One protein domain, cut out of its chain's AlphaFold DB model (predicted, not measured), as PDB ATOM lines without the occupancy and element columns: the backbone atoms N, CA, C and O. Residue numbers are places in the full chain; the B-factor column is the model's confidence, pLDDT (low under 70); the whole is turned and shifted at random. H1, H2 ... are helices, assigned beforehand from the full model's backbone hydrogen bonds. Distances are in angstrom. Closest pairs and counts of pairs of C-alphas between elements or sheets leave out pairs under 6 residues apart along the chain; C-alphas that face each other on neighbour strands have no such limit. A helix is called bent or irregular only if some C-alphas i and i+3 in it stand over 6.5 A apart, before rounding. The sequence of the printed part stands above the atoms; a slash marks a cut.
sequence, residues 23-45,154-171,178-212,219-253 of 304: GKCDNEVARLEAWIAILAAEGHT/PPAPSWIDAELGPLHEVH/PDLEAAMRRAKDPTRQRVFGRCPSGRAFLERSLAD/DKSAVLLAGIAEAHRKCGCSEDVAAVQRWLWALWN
ATOM      1  N   GLY A  23     116.093 150.819  89.494       76.31
ATOM      2  CA  GLY A  23     116.252 152.262  89.258       76.31
ATOM      3  C   GLY A  23     114.958 153.030  88.941       76.31
ATOM      4  O   GLY A  23     114.900 154.238  89.144       76.31
ATOM      5  N   LYS A  24     113.892 152.368  88.462       82.81
ATOM      6  CA  LYS A  24     112.565 153.005  88.339       82.81
ATOM      7  C   LYS A  24     111.856 153.066  89.692       82.81
ATOM      8  O   LYS A  24     111.224 154.076  89.982       82.81
ATOM      9  N   CYS A  25     111.988 152.015  90.498       88.12
ATOM     10  CA  CYS A  25     111.406 151.952  91.834       88.12
ATOM     11  C   CYS A  25     112.041 152.996  92.769       88.12
ATOM     12  O   CYS A  25     111.322 153.758  93.404       88.12
ATOM     13  N   ASP A  26     113.368 153.132  92.765       89.25
ATOM     14  CA  ASP A  26     114.070 154.116  93.603       89.25
ATOM     15  C   ASP A  26     113.654 155.559  93.282       89.25
ATOM     16  O   ASP A  26     113.416 156.357  94.186       89.25
ATOM     17  N   ASN A  27     113.481 155.883  91.995       91.12
ATOM     18  CA  ASN A  27     113.002 157.199  91.566       91.12
ATOM     19  C   ASN A  27     111.554 157.475  92.004       91.12
ATOM     20  O   ASN A  27     111.225 158.601  92.375       91.12
ATOM     21  N   GLU A  28     110.674 156.475  91.946       90.88
ATOM     22  CA  GLU A  28     109.290 156.602  92.421       90.88
ATOM     23  C   GLU A  28     109.231 156.790  93.935       90.88
ATOM     24  O   GLU A  28     108.524 157.678  94.413       90.88
ATOM     25  N   VAL A  29     110.029 156.021  94.677       92.38
ATOM     26  CA  VAL A  29     110.131 156.146  96.130       92.38
ATOM     27  C   VAL A  29     110.688 157.513  96.517       92.38
ATOM     28  O   VAL A  29     110.073 158.178  97.341       92.38
ATOM     29  N   ALA A  30     111.757 157.994  95.878       92.81
ATOM     30  CA  ALA A  30     112.316 159.318  96.158       92.81
ATOM     31  C   ALA A  30     111.304 160.451  95.897       92.81
ATOM     32  O   ALA A  30     111.208 161.407  96.666       92.81
ATOM     33  N   ARG A  31     110.500 160.343  94.828       92.38
ATOM     34  CA  ARG A  31     109.418 161.302  94.544       92.38
ATOM     35  C   ARG A  31     108.313 161.250  95.595       92.38
ATOM     36  O   ARG A  31     107.802 162.298  95.984       92.38
ATOM     37  N   LEU A  32     107.942 160.050  96.035       92.31
ATOM     38  CA  LEU A  32     106.953 159.857  97.089       92.31
ATOM     39  C   LEU A  32     107.465 160.407  98.432       92.31
ATOM     40  O   LEU A  32     106.731 161.139  99.084       92.31
ATOM     41  N   GLU A  33     108.722 160.141  98.799       93.12
ATOM     42  CA  GLU A  33     109.389 160.680  99.994       93.12
ATOM     43  C   GLU A  33     109.430 162.213  99.971       93.12
ATOM     44  O   GLU A  33     109.067 162.849 100.958       93.12
ATOM     45  N   ALA A  34     109.790 162.824  98.837       92.75
ATOM     46  CA  ALA A  34     109.788 164.279  98.695       92.75
ATOM     47  C   ALA A  34     108.379 164.877  98.853       92.75
ATOM     48  O   ALA A  34     108.201 165.884  99.538       92.75
ATOM     49  N   TRP A  35     107.365 164.246  98.253       92.88
ATOM     50  CA  TRP A  35     105.972 164.676  98.383       92.88
ATOM     51  C   TRP A  35     105.465 164.541  99.829       92.88
ATOM     52  O   TRP A  35     104.877 165.478 100.365       92.88
ATOM     53  N   ILE A  36     105.768 163.420 100.491       90.69
ATOM     54  CA  ILE A  36     105.467 163.169 101.908       90.69
ATOM     55  C   ILE A  36     106.154 164.184 102.815       90.69
ATOM     56  O   ILE A  36     105.531 164.664 103.753       90.69
ATOM     57  N   ALA A  37     107.416 164.527 102.552       88.69
ATOM     58  CA  ALA A  37     108.157 165.478 103.370       88.69
ATOM     59  C   ALA A  37     107.511 166.871 103.343       88.69
ATOM     60  O   ALA A  37     107.386 167.509 104.387       88.69
ATOM     61  N   ILE A  38     107.044 167.321 102.171       88.19
ATOM     62  CA  ILE A  38     106.296 168.581 102.056       88.19
ATOM     63  C   ILE A  38     104.978 168.478 102.829       88.19
ATOM     64  O   ILE A  38     104.644 169.378 103.592       88.19
ATOM     65  N   LEU A  39     104.259 167.365 102.682       83.38
ATOM     66  CA  LEU A  39     102.988 167.145 103.362       83.38
ATOM     67  C   LEU A  39     103.130 167.098 104.891       83.38
ATOM     68  O   LEU A  39     102.325 167.687 105.609       83.38
ATOM     69  N   ALA A  40     104.180 166.445 105.388       81.81
ATOM     70  CA  ALA A  40     104.528 166.396 106.802       81.81
ATOM     71  C   ALA A  40     104.854 167.797 107.332       81.81
ATOM     72  O   ALA A  40     104.346 168.187 108.380       81.81
ATOM     73  N   ALA A  41     105.654 168.564 106.584       81.00
ATOM     74  CA  ALA A  41     106.021 169.933 106.934       81.00
ATOM     75  C   ALA A  41     104.829 170.903 106.898       81.00
ATOM     76  O   ALA A  41     104.842 171.911 107.598       81.00
ATOM     77  N   GLU A  42     103.805 170.615 106.094       79.06
ATOM     78  CA  GLU A  42     102.556 171.380 106.073       79.06
ATOM     79  C   GLU A  42     101.617 171.067 107.242       79.06
ATOM     80  O   GLU A  42     100.642 171.787 107.435       79.06
ATOM     81  N   GLY A  43     101.881 170.011 108.008       72.12
ATOM     82  CA  GLY A  43     100.934 169.510 108.995       72.12
ATOM     83  C   GLY A  43      99.758 168.769 108.357       72.12
ATOM     84  O   GLY A  43      99.385 168.958 107.197       72.12
ATOM     85  N   HIS A  44      99.201 167.830 109.108       63.25
ATOM     86  CA  HIS A  44      98.211 166.883 108.599       63.25
ATOM     87  C   HIS A  44      97.389 166.347 109.769       63.25
ATOM     88  O   HIS A  44      97.418 165.167 110.127       63.25
ATOM     89  N   THR A  45      96.667 167.265 110.404       59.47
ATOM     90  CA  THR A  45      95.771 166.920 111.501       59.47
ATOM     91  C   THR A  45      94.414 166.590 110.927       59.47
ATOM     92  O   THR A  45      93.811 167.379 110.199       59.47
ATOM     93  N   PRO A 154      97.110 169.267  93.941       86.56
ATOM     94  CA  PRO A 154      96.371 168.015  93.987       86.56
ATOM     95  C   PRO A 154      97.123 166.926  93.205       86.56
ATOM     96  O   PRO A 154      97.629 167.208  92.110       86.56
ATOM     97  N   PRO A 155      97.234 165.694  93.736       90.69
ATOM     98  CA  PRO A 155      97.891 164.617  93.012       90.69
ATOM     99  C   PRO A 155      97.177 164.320  91.690       90.69
ATOM    100  O   PRO A 155      95.989 164.605  91.536       90.69
ATOM    101  N   ALA A 156      97.905 163.728  90.742       91.00
ATOM    102  CA  ALA A 156      97.327 163.340  89.459       91.00
ATOM    103  C   ALA A 156      96.156 162.358  89.662       91.00
ATOM    104  O   ALA A 156      96.259 161.491  90.538       91.00
ATOM    105  N   PRO A 157      95.082 162.454  88.855       90.31
ATOM    106  CA  PRO A 157      93.975 161.514  88.934       90.31
ATOM    107  C   PRO A 157      94.436 160.061  88.799       90.31
ATOM    108  O   PRO A 157      95.379 159.757  88.062       90.31
ATOM    109  N   SER A 158      93.755 159.156  89.490       89.62
ATOM    110  CA  SER A 158      94.040 157.725  89.489       89.62
ATOM    111  C   SER A 158      92.746 156.912  89.543       89.62
ATOM    112  O   SER A 158      91.664 157.424  89.821       89.62
ATOM    113  N   TRP A 159      92.852 155.606  89.294       86.25
ATOM    114  CA  TRP A 159      91.732 154.663  89.331       86.25
ATOM    115  C   TRP A 159      90.953 154.706  90.654       86.25
ATOM    116  O   TRP A 159      89.767 154.384  90.674       86.25
ATOM    117  N   ILE A 160      91.609 155.111  91.745       83.00
ATOM    118  CA  ILE A 160      91.001 155.198  93.070       83.00
ATOM    119  C   ILE A 160      90.000 156.358  93.194       83.00
ATOM    120  O   ILE A 160      89.154 156.322  94.076       83.00
ATOM    121  N   ASP A 161      90.030 157.362  92.312       81.62
ATOM    122  CA  ASP A 161      89.154 158.540  92.420       81.62
ATOM    123  C   ASP A 161      87.667 158.191  92.350       81.62
ATOM    124  O   ASP A 161      86.858 158.762  93.081       81.62
ATOM    125  N   ALA A 162      87.311 157.195  91.533       78.19
ATOM    126  CA  ALA A 162      85.947 156.673  91.466       78.19
ATOM    127  C   ALA A 162      85.494 156.048  92.798       78.19
ATOM    128  O   ALA A 162      84.307 156.047  93.110       78.19
ATOM    129  N   GLU A 163      86.439 155.534  93.590       73.62
ATOM    130  CA  GLU A 163      86.186 154.947  94.906       73.62
ATOM    131  C   GLU A 163      86.265 155.986  96.041       73.62
ATOM    132  O   GLU A 163      85.665 155.785  97.093       73.62
ATOM    133  N   LEU A 164      86.967 157.107  95.837       71.00
ATOM    134  CA  LEU A 164      87.021 158.226  96.785       71.00
ATOM    135  C   LEU A 164      85.781 159.134  96.694       71.00
ATOM    136  O   LEU A 164      85.428 159.772  97.682       71.00
ATOM    137  N   GLY A 165      85.087 159.174  95.552       61.16
ATOM    138  CA  GLY A 165      83.879 159.991  95.335       61.16
ATOM    139  C   GLY A 165      82.797 159.869  96.428       61.16
ATOM    140  O   GLY A 165      82.367 160.897  96.952       61.16
ATOM    141  N   PRO A 166      82.411 158.652  96.864       55.78
ATOM    142  CA  PRO A 166      81.447 158.459  97.953       55.78
ATOM    143  C   PRO A 166      81.916 158.945  99.333       55.78
ATOM    144  O   PRO A 166      81.083 159.127 100.214       55.78
ATOM    145  N   LEU A 167      83.224 159.155  99.547       53.94
ATOM    146  CA  LEU A 167      83.742 159.798 100.765       53.94
ATOM    147  C   LEU A 167      83.529 161.315 100.738       53.94
ATOM    148  O   LEU A 167      83.505 161.958 101.788       53.94
ATOM    149  N   HIS A 168      83.382 161.889  99.542       54.81
ATOM    150  CA  HIS A 168      83.128 163.312  99.335       54.81
ATOM    151  C   HIS A 168      81.634 163.629  99.353       54.81
ATOM    152  O   HIS A 168      81.232 164.677  99.853       54.81
ATOM    153  N   GLU A 169      80.797 162.710  98.883       46.81
ATOM    154  CA  GLU A 169      79.345 162.781  99.028       46.81
ATOM    155  C   GLU A 169      78.938 162.326 100.452       46.81
ATOM    156  O   GLU A 169      79.736 161.757 101.185       46.81
ATOM    157  N   VAL A 170      77.711 162.598 100.895       46.41
ATOM    158  CA  VAL A 170      77.128 162.169 102.192       46.41
ATOM    159  C   VAL A 170      77.525 162.978 103.457       46.41
ATOM    160  O   VAL A 170      78.481 162.662 104.160       46.41
ATOM    161  N   HIS A 171      76.716 163.989 103.823       46.84
ATOM    162  CA  HIS A 171      75.672 163.835 104.862       46.84
ATOM    163  C   HIS A 171      74.768 165.082 105.005       46.84
ATOM    164  O   HIS A 171      75.231 166.209 104.892       46.84
ATOM    165  N   PRO A 178      78.292 162.006 111.848       40.16
ATOM    166  CA  PRO A 178      78.814 160.680 112.061       40.16
ATOM    167  C   PRO A 178      80.227 160.947 112.520       40.16
ATOM    168  O   PRO A 178      80.964 161.633 111.810       40.16
ATOM    169  N   ASP A 179      80.524 160.502 113.739       45.97
ATOM    170  CA  ASP A 179      81.843 160.570 114.342       45.97
ATOM    171  C   ASP A 179      82.869 160.436 113.212       45.97
ATOM    172  O   ASP A 179      82.768 159.519 112.399       45.97
ATOM    173  N   LEU A 180      83.753 161.420 113.041       42.41
ATOM    174  CA  LEU A 180      84.718 161.403 111.945       42.41
ATOM    175  C   LEU A 180      85.461 160.064 111.936       42.41
ATOM    176  O   LEU A 180      85.743 159.526 110.873       42.41
ATOM    177  N   GLU A 181      85.679 159.474 113.108       43.59
ATOM    178  CA  GLU A 181      86.197 158.134 113.274       43.59
ATOM    179  C   GLU A 181      85.203 157.066 112.780       43.59
ATOM    180  O   GLU A 181      85.630 156.131 112.123       43.59
ATOM    181  N   ALA A 182      83.888 157.181 112.993       48.31
ATOM    182  CA  ALA A 182      82.820 156.370 112.384       48.31
ATOM    183  C   ALA A 182      82.697 156.541 110.852       48.31
ATOM    184  O   ALA A 182      82.484 155.553 110.152       48.31
ATOM    185  N   ALA A 183      82.865 157.747 110.305       45.59
ATOM    186  CA  ALA A 183      82.904 158.018 108.867       45.59
ATOM    187  C   ALA A 183      84.202 157.487 108.245       45.59
ATOM    188  O   ALA A 183      84.161 156.809 107.224       45.59
ATOM    189  N   MET A 184      85.342 157.666 108.917       47.88
ATOM    190  CA  MET A 184      86.611 157.020 108.594       47.88
ATOM    191  C   MET A 184      86.544 155.503 108.804       47.88
ATOM    192  O   MET A 184      87.240 154.783 108.099       47.88
ATOM    193  N   ARG A 185      85.727 154.996 109.736       52.09
ATOM    194  CA  ARG A 185      85.452 153.566 109.964       52.09
ATOM    195  C   ARG A 185      84.570 152.995 108.864       52.09
ATOM    196  O   ARG A 185      84.847 151.896 108.416       52.09
ATOM    197  N   ARG A 186      83.572 153.729 108.371       46.97
ATOM    198  CA  ARG A 186      82.803 153.358 107.169       46.97
ATOM    199  C   ARG A 186      83.687 153.436 105.922       46.97
ATOM    200  O   ARG A 186      83.709 152.503 105.141       46.97
ATOM    201  N   ALA A 187      84.562 154.437 105.840       46.03
ATOM    202  CA  ALA A 187      85.660 154.525 104.876       46.03
ATOM    203  C   ALA A 187      86.813 153.525 105.124       46.03
ATOM    204  O   ALA A 187      87.822 153.590 104.415       46.03
ATOM    205  N   LYS A 188      86.720 152.620 106.123       47.09
ATOM    206  CA  LYS A 188      87.562 151.401 106.212       47.09
ATOM    207  C   LYS A 188      87.180 150.387 105.108       47.09
ATOM    208  O   LYS A 188      87.785 149.321 105.046       47.09
ATOM    209  N   ASP A 189      86.236 150.744 104.232       54.25
ATOM    210  CA  ASP A 189      85.804 150.035 103.027       54.25
ATOM    211  C   ASP A 189      86.961 149.759 102.023       54.25
ATOM    212  O   ASP A 189      87.990 150.445 102.038       54.25
ATOM    213  N   PRO A 190      86.834 148.733 101.156       57.09
ATOM    214  CA  PRO A 190      87.887 147.987 100.443       57.09
ATOM    215  C   PRO A 190      88.926 148.793  99.649       57.09
ATOM    216  O   PRO A 190      89.981 148.261  99.299       57.09
ATOM    217  N   THR A 191      88.684 150.072  99.407       60.44
ATOM    218  CA  THR A 191      89.576 151.033  98.753       60.44
ATOM    219  C   THR A 191      90.960 151.104  99.413       60.44
ATOM    220  O   THR A 191      91.975 151.066  98.717       60.44
ATOM    221  N   ARG A 192      91.048 151.064 100.758       64.50
ATOM    222  CA  ARG A 192      92.340 151.035 101.496       64.50
ATOM    223  C   ARG A 192      93.140 149.773 101.220       64.50
ATOM    224  O   ARG A 192      94.350 149.815 100.999       64.50
ATOM    225  N   GLN A 193      92.443 148.638 101.237       65.25
ATOM    226  CA  GLN A 193      93.052 147.353 100.946       65.25
ATOM    227  C   GLN A 193      93.481 147.277  99.491       65.25
ATOM    228  O   GLN A 193      94.422 146.552  99.221       65.25
ATOM    229  N   ARG A 194      92.856 148.011  98.562       72.44
ATOM    230  CA  ARG A 194      93.230 147.998  97.144       72.44
ATOM    231  C   ARG A 194      94.491 148.797  96.830       72.44
ATOM    232  O   ARG A 194      95.265 148.315  96.003       72.44
ATOM    233  N   VAL A 195      94.753 149.920  97.514       76.62
ATOM    234  CA  VAL A 195      95.987 150.716  97.311       76.62
ATOM    235  C   VAL A 195      97.237 149.847  97.459       76.62
ATOM    236  O   VAL A 195      98.099 149.874  96.590       76.62
ATOM    237  N   PHE A 196      97.285 149.004  98.498       75.12
ATOM    238  CA  PHE A 196      98.353 148.018  98.719       75.12
ATOM    239  C   PHE A 196      97.882 146.570  98.508       75.12
ATOM    240  O   PHE A 196      98.479 145.630  99.029       75.12
ATOM    241  N   GLY A 197      96.812 146.345  97.743       71.25
ATOM    242  CA  GLY A 197      96.130 145.039  97.694       71.25
ATOM    243  C   GLY A 197      96.940 143.926  97.063       71.25
ATOM    244  O   GLY A 197      96.715 142.749  97.333       71.25
ATOM    245  N   ARG A 198      97.929 144.307  96.255       74.19
ATOM    246  CA  ARG A 198      98.898 143.398  95.638       74.19
ATOM    247  C   ARG A 198     100.145 143.187  96.500       74.19
ATOM    248  O   ARG A 198     100.997 142.383  96.134       74.19
ATOM    249  N   CYS A 199     100.232 143.858  97.648       83.06
ATOM    250  CA  CYS A 199     101.391 143.858  98.517       83.06
ATOM    251  C   CYS A 199     101.030 143.553  99.981       83.06
ATOM    252  O   CYS A 199     100.667 144.449 100.751       83.06
ATOM    253  N   PRO A 200     101.203 142.293 100.420       84.50
ATOM    254  CA  PRO A 200     100.909 141.888 101.792       84.50
ATOM    255  C   PRO A 200     101.654 142.701 102.860       84.50
ATOM    256  O   PRO A 200     101.083 142.998 103.905       84.50
ATOM    257  N   SER A 201     102.910 143.087 102.607       83.44
ATOM    258  CA  SER A 201     103.710 143.884 103.548       83.44
ATOM    259  C   SER A 201     103.201 145.320 103.680       83.44
ATOM    260  O   SER A 201     103.135 145.829 104.799       83.44
ATOM    261  N   GLY A 202     102.801 145.948 102.571       82.75
ATOM    262  CA  GLY A 202     102.188 147.274 102.561       82.75
ATOM    263  C   GLY A 202     100.821 147.280 103.236       82.75
ATOM    264  O   GLY A 202     100.560 148.128 104.087       82.75
ATOM    265  N   ARG A 203      99.991 146.264 102.969       82.81
ATOM    266  CA  ARG A 203      98.707 146.084 103.659       82.81
ATOM    267  C   ARG A 203      98.890 145.924 105.169       82.81
ATOM    268  O   ARG A 203      98.258 146.641 105.934       82.81
ATOM    269  N   ALA A 204      99.803 145.050 105.595       83.25
ATOM    270  CA  ALA A 204     100.076 144.834 107.014       83.25
ATOM    271  C   ALA A 204     100.653 146.087 107.701       83.25
ATOM    272  O   ALA A 204     100.421 146.299 108.888       83.25
ATOM    273  N   PHE A 205     101.427 146.910 106.984       85.19
ATOM    274  CA  PHE A 205     101.862 148.214 107.487       85.19
ATOM    275  C   PHE A 205     100.667 149.140 107.724       85.19
ATOM    276  O   PHE A 205     100.506 149.613 108.845       85.19
ATOM    277  N   LEU A 206      99.802 149.329 106.722       78.00
ATOM    278  CA  LEU A 206      98.618 150.178 106.861       78.00
ATOM    279  C   LEU A 206      97.696 149.723 107.993       78.00
ATOM    280  O   LEU A 206      97.239 150.553 108.773       78.00
ATOM    281  N   GLU A 207      97.445 148.418 108.101       78.75
ATOM    282  CA  GLU A 207      96.627 147.846 109.172       78.75
ATOM    283  C   GLU A 207      97.189 148.189 110.552       78.75
ATOM    284  O   GLU A 207      96.426 148.571 111.429       78.75
ATOM    285  N   ARG A 208      98.513 148.117 110.743       79.25
ATOM    286  CA  ARG A 208      99.147 148.484 112.018       79.25
ATOM    287  C   ARG A 208      99.127 149.988 112.275       79.25
ATOM    288  O   ARG A 208      98.818 150.392 113.387       79.25
ATOM    289  N   SER A 209      99.442 150.807 111.272       74.00
ATOM    290  CA  SER A 209      99.499 152.270 111.418       74.00
ATOM    291  C   SER A 209      98.127 152.903 111.646       74.00
ATOM    292  O   SER A 209      98.034 153.974 112.236       74.00
ATOM    293  N   LEU A 210      97.065 152.245 111.176       69.88
ATOM    294  CA  LEU A 210      95.683 152.707 111.300       69.88
ATOM    295  C   LEU A 210      94.862 151.894 112.308       69.88
ATOM    296  O   LEU A 210      93.668 152.162 112.454       69.88
ATOM    297  N   ALA A 211      95.460 150.903 112.976       68.69
ATOM    298  CA  ALA A 211      94.784 150.155 114.027       68.69
ATOM    299  C   ALA A 211      94.312 151.115 115.126       68.69
ATOM    300  O   ALA A 211      94.961 152.119 115.434       68.69
ATOM    301  N   ASP A 212      93.164 150.809 115.726       57.84
ATOM    302  CA  ASP A 212      92.724 151.483 116.943       57.84
ATOM    303  C   ASP A 212      93.602 150.973 118.085       57.84
ATOM    304  O   ASP A 212      93.315 149.962 118.715       57.84
ATOM    305  N   ASP A 219     100.425 159.784 117.247       69.75
ATOM    306  CA  ASP A 219     100.172 160.473 115.979       69.75
ATOM    307  C   ASP A 219     100.217 159.473 114.803       69.75
ATOM    308  O   ASP A 219     101.235 159.279 114.131       69.75
ATOM    309  N   LYS A 220      99.086 158.795 114.561       70.69
ATOM    310  CA  LYS A 220      98.903 157.814 113.471       70.69
ATOM    311  C   LYS A 220      99.245 158.402 112.098       70.69
ATOM    312  O   LYS A 220      99.731 157.699 111.213       70.69
ATOM    313  N   SER A 221      98.998 159.698 111.947       72.31
ATOM    314  CA  SER A 221      99.291 160.514 110.775       72.31
ATOM    315  C   SER A 221     100.810 160.552 110.519       72.31
ATOM    316  O   SER A 221     101.268 160.158 109.440       72.31
ATOM    317  N   ALA A 222     101.601 160.868 111.548       76.75
ATOM    318  CA  ALA A 222     103.063 160.840 111.481       76.75
ATOM    319  C   ALA A 222     103.623 159.427 111.236       76.75
ATOM    320  O   ALA A 222     104.525 159.252 110.413       76.75
ATOM    321  N   VAL A 223     103.068 158.399 111.894       79.50
ATOM    322  CA  VAL A 223     103.464 156.991 111.681       79.50
ATOM    323  C   VAL A 223     103.224 156.559 110.231       79.50
ATOM    324  O   VAL A 223     104.069 155.889 109.628       79.50
ATOM    325  N   LEU A 224     102.079 156.937 109.655       81.19
ATOM    326  CA  LEU A 224     101.739 156.640 108.267       81.19
ATOM    327  C   LEU A 224     102.740 157.291 107.303       81.19
ATOM    328  O   LEU A 224     103.286 156.601 106.441       81.19
ATOM    329  N   LEU A 225     103.025 158.585 107.478       83.31
ATOM    330  CA  LEU A 225     103.976 159.313 106.632       83.31
ATOM    331  C   LEU A 225     105.396 158.756 106.726       83.31
ATOM    332  O   LEU A 225     106.050 158.586 105.698       83.31
ATOM    333  N   ALA A 226     105.856 158.408 107.927       84.81
ATOM    334  CA  ALA A 226     107.196 157.870 108.128       84.81
ATOM    335  C   ALA A 226     107.412 156.503 107.450       84.81
ATOM    336  O   ALA A 226     108.538 156.165 107.090       84.81
ATOM    337  N   GLY A 227     106.354 155.697 107.282       87.50
ATOM    338  CA  GLY A 227     106.486 154.315 106.813       87.50
ATOM    339  C   GLY A 227     105.979 154.024 105.399       87.50
ATOM    340  O   GLY A 227     106.331 152.982 104.844       87.50
ATOM    341  N   ILE A 228     105.179 154.899 104.783       88.44
ATOM    342  CA  ILE A 228     104.497 154.557 103.523       88.44
ATOM    343  C   ILE A 228     105.439 154.441 102.313       88.44
ATOM    344  O   ILE A 228     105.232 153.578 101.458       88.44
ATOM    345  N   ALA A 229     106.510 155.236 102.262       91.00
ATOM    346  CA  ALA A 229     107.534 155.121 101.223       91.00
ATOM    347  C   ALA A 229     108.292 153.785 101.312       91.00
ATOM    348  O   ALA A 229     108.481 153.097 100.309       91.00
ATOM    349  N   GLU A 230     108.654 153.368 102.527       90.62
ATOM    350  CA  GLU A 230     109.293 152.072 102.766       90.62
ATOM    351  C   GLU A 230     108.336 150.907 102.490       90.62
ATOM    352  O   GLU A 230     108.745 149.881 101.947       90.62
ATOM    353  N   ALA A 231     107.048 151.057 102.813       89.12
ATOM    354  CA  ALA A 231     106.032 150.086 102.434       89.12
ATOM    355  C   ALA A 231     106.007 149.903 100.908       89.12
ATOM    356  O   ALA A 231     106.170 148.780 100.440       89.12
ATOM    357  N   HIS A 232     105.924 150.994 100.139       89.38
ATOM    358  CA  HIS A 232     105.966 150.964  98.674       89.38
ATOM    359  C   HIS A 232     107.254 150.319  98.124       89.38
ATOM    360  O   HIS A 232     107.207 149.474  97.223       89.38
ATOM    361  N   ARG A 233     108.411 150.625  98.728       90.75
ATOM    362  CA  ARG A 233     109.700 149.996  98.395       90.75
ATOM    363  C   ARG A 233     109.669 148.481  98.629       90.75
ATOM    364  O   ARG A 233     110.025 147.714  97.733       90.75
ATOM    365  N   LYS A 234     109.182 148.019  99.789       89.25
ATOM    366  CA  LYS A 234     109.037 146.582 100.117       89.25
ATOM    367  C   LYS A 234     108.092 145.849  99.171       89.25
ATOM    368  O   LYS A 234     108.243 144.644  98.966       89.25
ATOM    369  N   CYS A 235     107.147 146.566  98.582       87.25
ATOM    370  CA  CYS A 235     106.249 146.043  97.568       87.25
ATOM    371  C   CYS A 235     106.877 145.949  96.167       87.25
ATOM    372  O   CYS A 235     106.239 145.463  95.234       87.25
ATOM    373  N   GLY A 236     108.128 146.387  95.993       87.88
ATOM    374  CA  GLY A 236     108.787 146.450  94.689       87.88
ATOM    375  C   GLY A 236     108.161 147.486  93.757       87.88
ATOM    376  O   GLY A 236     108.156 147.280  92.540       87.88
ATOM    377  N   CYS A 237     107.603 148.556  94.332       88.00
ATOM    378  CA  CYS A 237     106.901 149.623  93.628       88.00
ATOM    379  C   CYS A 237     105.777 149.115  92.713       88.00
ATOM    380  O   CYS A 237     105.603 149.581  91.582       88.00
ATOM    381  N   SER A 238     105.048 148.097  93.185       85.50
ATOM    382  CA  SER A 238     103.951 147.482  92.434       85.50
ATOM    383  C   SER A 238     102.673 148.325  92.459       85.50
ATOM    384  O   SER A 238     101.797 148.159  91.608       85.50
ATOM    385  N   GLU A 239     102.581 149.235  93.426       85.12
ATOM    386  CA  GLU A 239     101.462 150.147  93.610       85.12
ATOM    387  C   GLU A 239     101.557 151.329  92.646       85.12
ATOM    388  O   GLU A 239     102.631 151.740  92.199       85.12
ATOM    389  N   ASP A 240     100.401 151.905  92.341       87.50
ATOM    390  CA  ASP A 240     100.330 153.177  91.644       87.50
ATOM    391  C   ASP A 240     100.601 154.313  92.643       87.50
ATOM    392  O   ASP A 240      99.795 154.557  93.544       87.50
ATOM    393  N   VAL A 241     101.730 155.013  92.490       90.06
ATOM    394  CA  VAL A 241     102.088 156.171  93.330       90.06
ATOM    395  C   VAL A 241     100.997 157.240  93.283       90.06
ATOM    396  O   VAL A 241     100.717 157.846  94.315       90.06
ATOM    397  N   ALA A 242     100.340 157.442  92.134       91.38
ATOM    398  CA  ALA A 242      99.234 158.387  92.045       91.38
ATOM    399  C   ALA A 242      98.067 157.935  92.934       91.38
ATOM    400  O   ALA A 242      97.547 158.741  93.698       91.38
ATOM    401  N   ALA A 243      97.721 156.645  92.942       88.62
ATOM    402  CA  ALA A 243      96.688 156.108  93.833       88.62
ATOM    403  C   ALA A 243      97.045 156.279  95.317       88.62
ATOM    404  O   ALA A 243      96.185 156.665  96.110       88.62
ATOM    405  N   VAL A 244      98.307 156.037  95.698       88.50
ATOM    406  CA  VAL A 244      98.792 156.267  97.072       88.50
ATOM    407  C   VAL A 244      98.635 157.739  97.449       88.50
ATOM    408  O   VAL A 244      98.075 158.046  98.498       88.50
ATOM    409  N   GLN A 245      99.085 158.652  96.587       91.25
ATOM    410  CA  GLN A 245      98.986 160.089  96.832       91.25
ATOM    411  C   GLN A 245      97.530 160.562  96.900       91.25
ATOM    412  O   GLN A 245      97.203 161.311  97.813       91.25
ATOM    413  N   ARG A 246      96.646 160.113  95.997       88.25
ATOM    414  CA  ARG A 246      95.208 160.446  96.009       88.25
ATOM    415  C   ARG A 246      94.513 159.924  97.264       88.25
ATOM    416  O   ARG A 246      93.770 160.666  97.898       88.25
ATOM    417  N   TRP A 247      94.811 158.692  97.679       83.81
ATOM    418  CA  TRP A 247      94.283 158.132  98.923       83.81
ATOM    419  C   TRP A 247      94.702 158.950 100.147       83.81
ATOM    420  O   TRP A 247      93.861 159.317 100.960       83.81
ATOM    421  N   LEU A 248      95.993 159.259 100.259       82.31
ATOM    422  CA  LEU A 248      96.534 160.092 101.327       82.31
ATOM    423  C   LEU A 248      95.926 161.504 101.318       82.31
ATOM    424  O   LEU A 248      95.527 162.027 102.354       82.31
ATOM    425  N   TRP A 249      95.810 162.104 100.137       83.56
ATOM    426  CA  TRP A 249      95.200 163.414  99.943       83.56
ATOM    427  C   TRP A 249      93.745 163.440 100.437       83.56
ATOM    428  O   TRP A 249      93.382 164.310 101.228       83.56
ATOM    429  N   ALA A 250      92.940 162.443 100.069       78.00
ATOM    430  CA  ALA A 250      91.568 162.304 100.548       78.00
ATOM    431  C   ALA A 250      91.481 161.963 102.046       78.00
ATOM    432  O   ALA A 250      90.629 162.509 102.743       78.00
ATOM    433  N   LEU A 251      92.379 161.116 102.569       74.88
ATOM    434  CA  LEU A 251      92.434 160.756 103.993       74.88
ATOM    435  C   LEU A 251      92.587 161.991 104.884       74.88
ATOM    436  O   LEU A 251      91.976 162.065 105.948       74.88
ATOM    437  N   TRP A 252      93.377 162.961 104.435       74.94
ATOM    438  CA  TRP A 252      93.555 164.225 105.137       74.94
ATOM    439  C   TRP A 252      92.552 165.297 104.732       74.94
ATOM    440  O   TRP A 252      92.764 166.428 105.116       74.94
ATOM    441  N   ASN A 253      91.483 164.974 103.998       71.12
ATOM    442  CA  ASN A 253      90.473 165.915 103.496       71.12
ATOM    443  C   ASN A 253      91.041 167.057 102.625       71.12
ATOM    444  O   ASN A 253      90.455 168.133 102.514       71.12
TER     445      ASN A 253
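AT A GLANCE: This is residues 23 to 45, 154 to 171, 178 to 212 and 219 to 253 of the 304 residues of an uncharacterized protein of Deltaproteobacteria bacterium (UniProt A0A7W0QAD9). The longest helix, H1, lies side by side with H6, and H7 makes a triangle with them; H5 packs on H6, while the short H2 and H4 pack on H7. H3 lies toward one far end of the body and touches no helix. You will find 111 printed residues with seven named helices, H1 to H7 in that order, and no named strand, an all helix domain. The whole is compact, with a radius of gyration of the C-alphas of 13.5 A, and elongated in outline, spanning 45 by 28 by 27 A.

IN THESE COORDINATES: Find C-alpha 23 at (116.252, 152.262, 89.258); from there H1 runs through residues 23 to 41, 27.0 A, to C-alpha 41 at (106.021, 169.933, 106.934). H6 is residues 220 to 234, 20.2 A, and H7 is residues 241 to 251, 15.1 A, ending at C-alpha 251 at (92.434, 160.756, 103.993). H5 is residues 200 to 209, 14.2 A; H2 is residues 161 to 168, 10.3 A; H3 is residues 180 to 186, 9.5 A; H4 is residues 191 to 195, 6.6 A. H6 is irregular, with C-alphas 226 and 229 7.4 A apart; H2 is irregular only just, with C-alphas 163 and 166 6.6 A apart.

HOW THE PARTS SIT: Begin with H1, H6 and H7, an up and down bundle, each helix running against the one before it in the chain. H1 and H6 touch, closest at the C-alphas of Val 29 and Ala 229, 5.8 A, at a shallow tilt of 7 degrees, opposite ways. H1 only just touches H7, with residues 28 to 32 alone and 3 pairs of C-alphas within 8 A; the closest are those of Leu 32 and Val 241, 7.2 A, at a shallow tilt of 20 degrees, the same way. H6 and H7 are near each other. Outward from H6, H5 touches it, closest at the C-alphas of Gly 202 and Ala 231, 4.8 A, at a shallow tilt of 10 degrees, opposite ways. H4 touches H7, closest at the C-alphas of Val 195 and Val 244, 6.2 A. H2 only just touches H7, with 3 pairs within 8 A, closest at the C-alphas of Leu 164 and Ala 250, 7.2 A. Every O i to N i+4 pair is within hydrogen-bond range in H3, H4, H5 and H7; in H1 14 of 15 are, in H2 2 of 4, in H6 9 of 11.

THE WHOLE: The two C-alphas farthest apart, of Gly 23 and His 171, are 45.0 A apart. Look for three cuts: C-alphas 45 and 154 are 17.6 A apart, 171 and 178 8.5 A, 212 and 219 11.7 A. Of the links printed whole, H3 to H4 and H4 to H5 are tight and H6 to H7 is short. Mean pLDDT of the printed part is 76.2; residues 44 to 45, 165 to 171, 178 to 193, 210 to 212 and 219 are under 70.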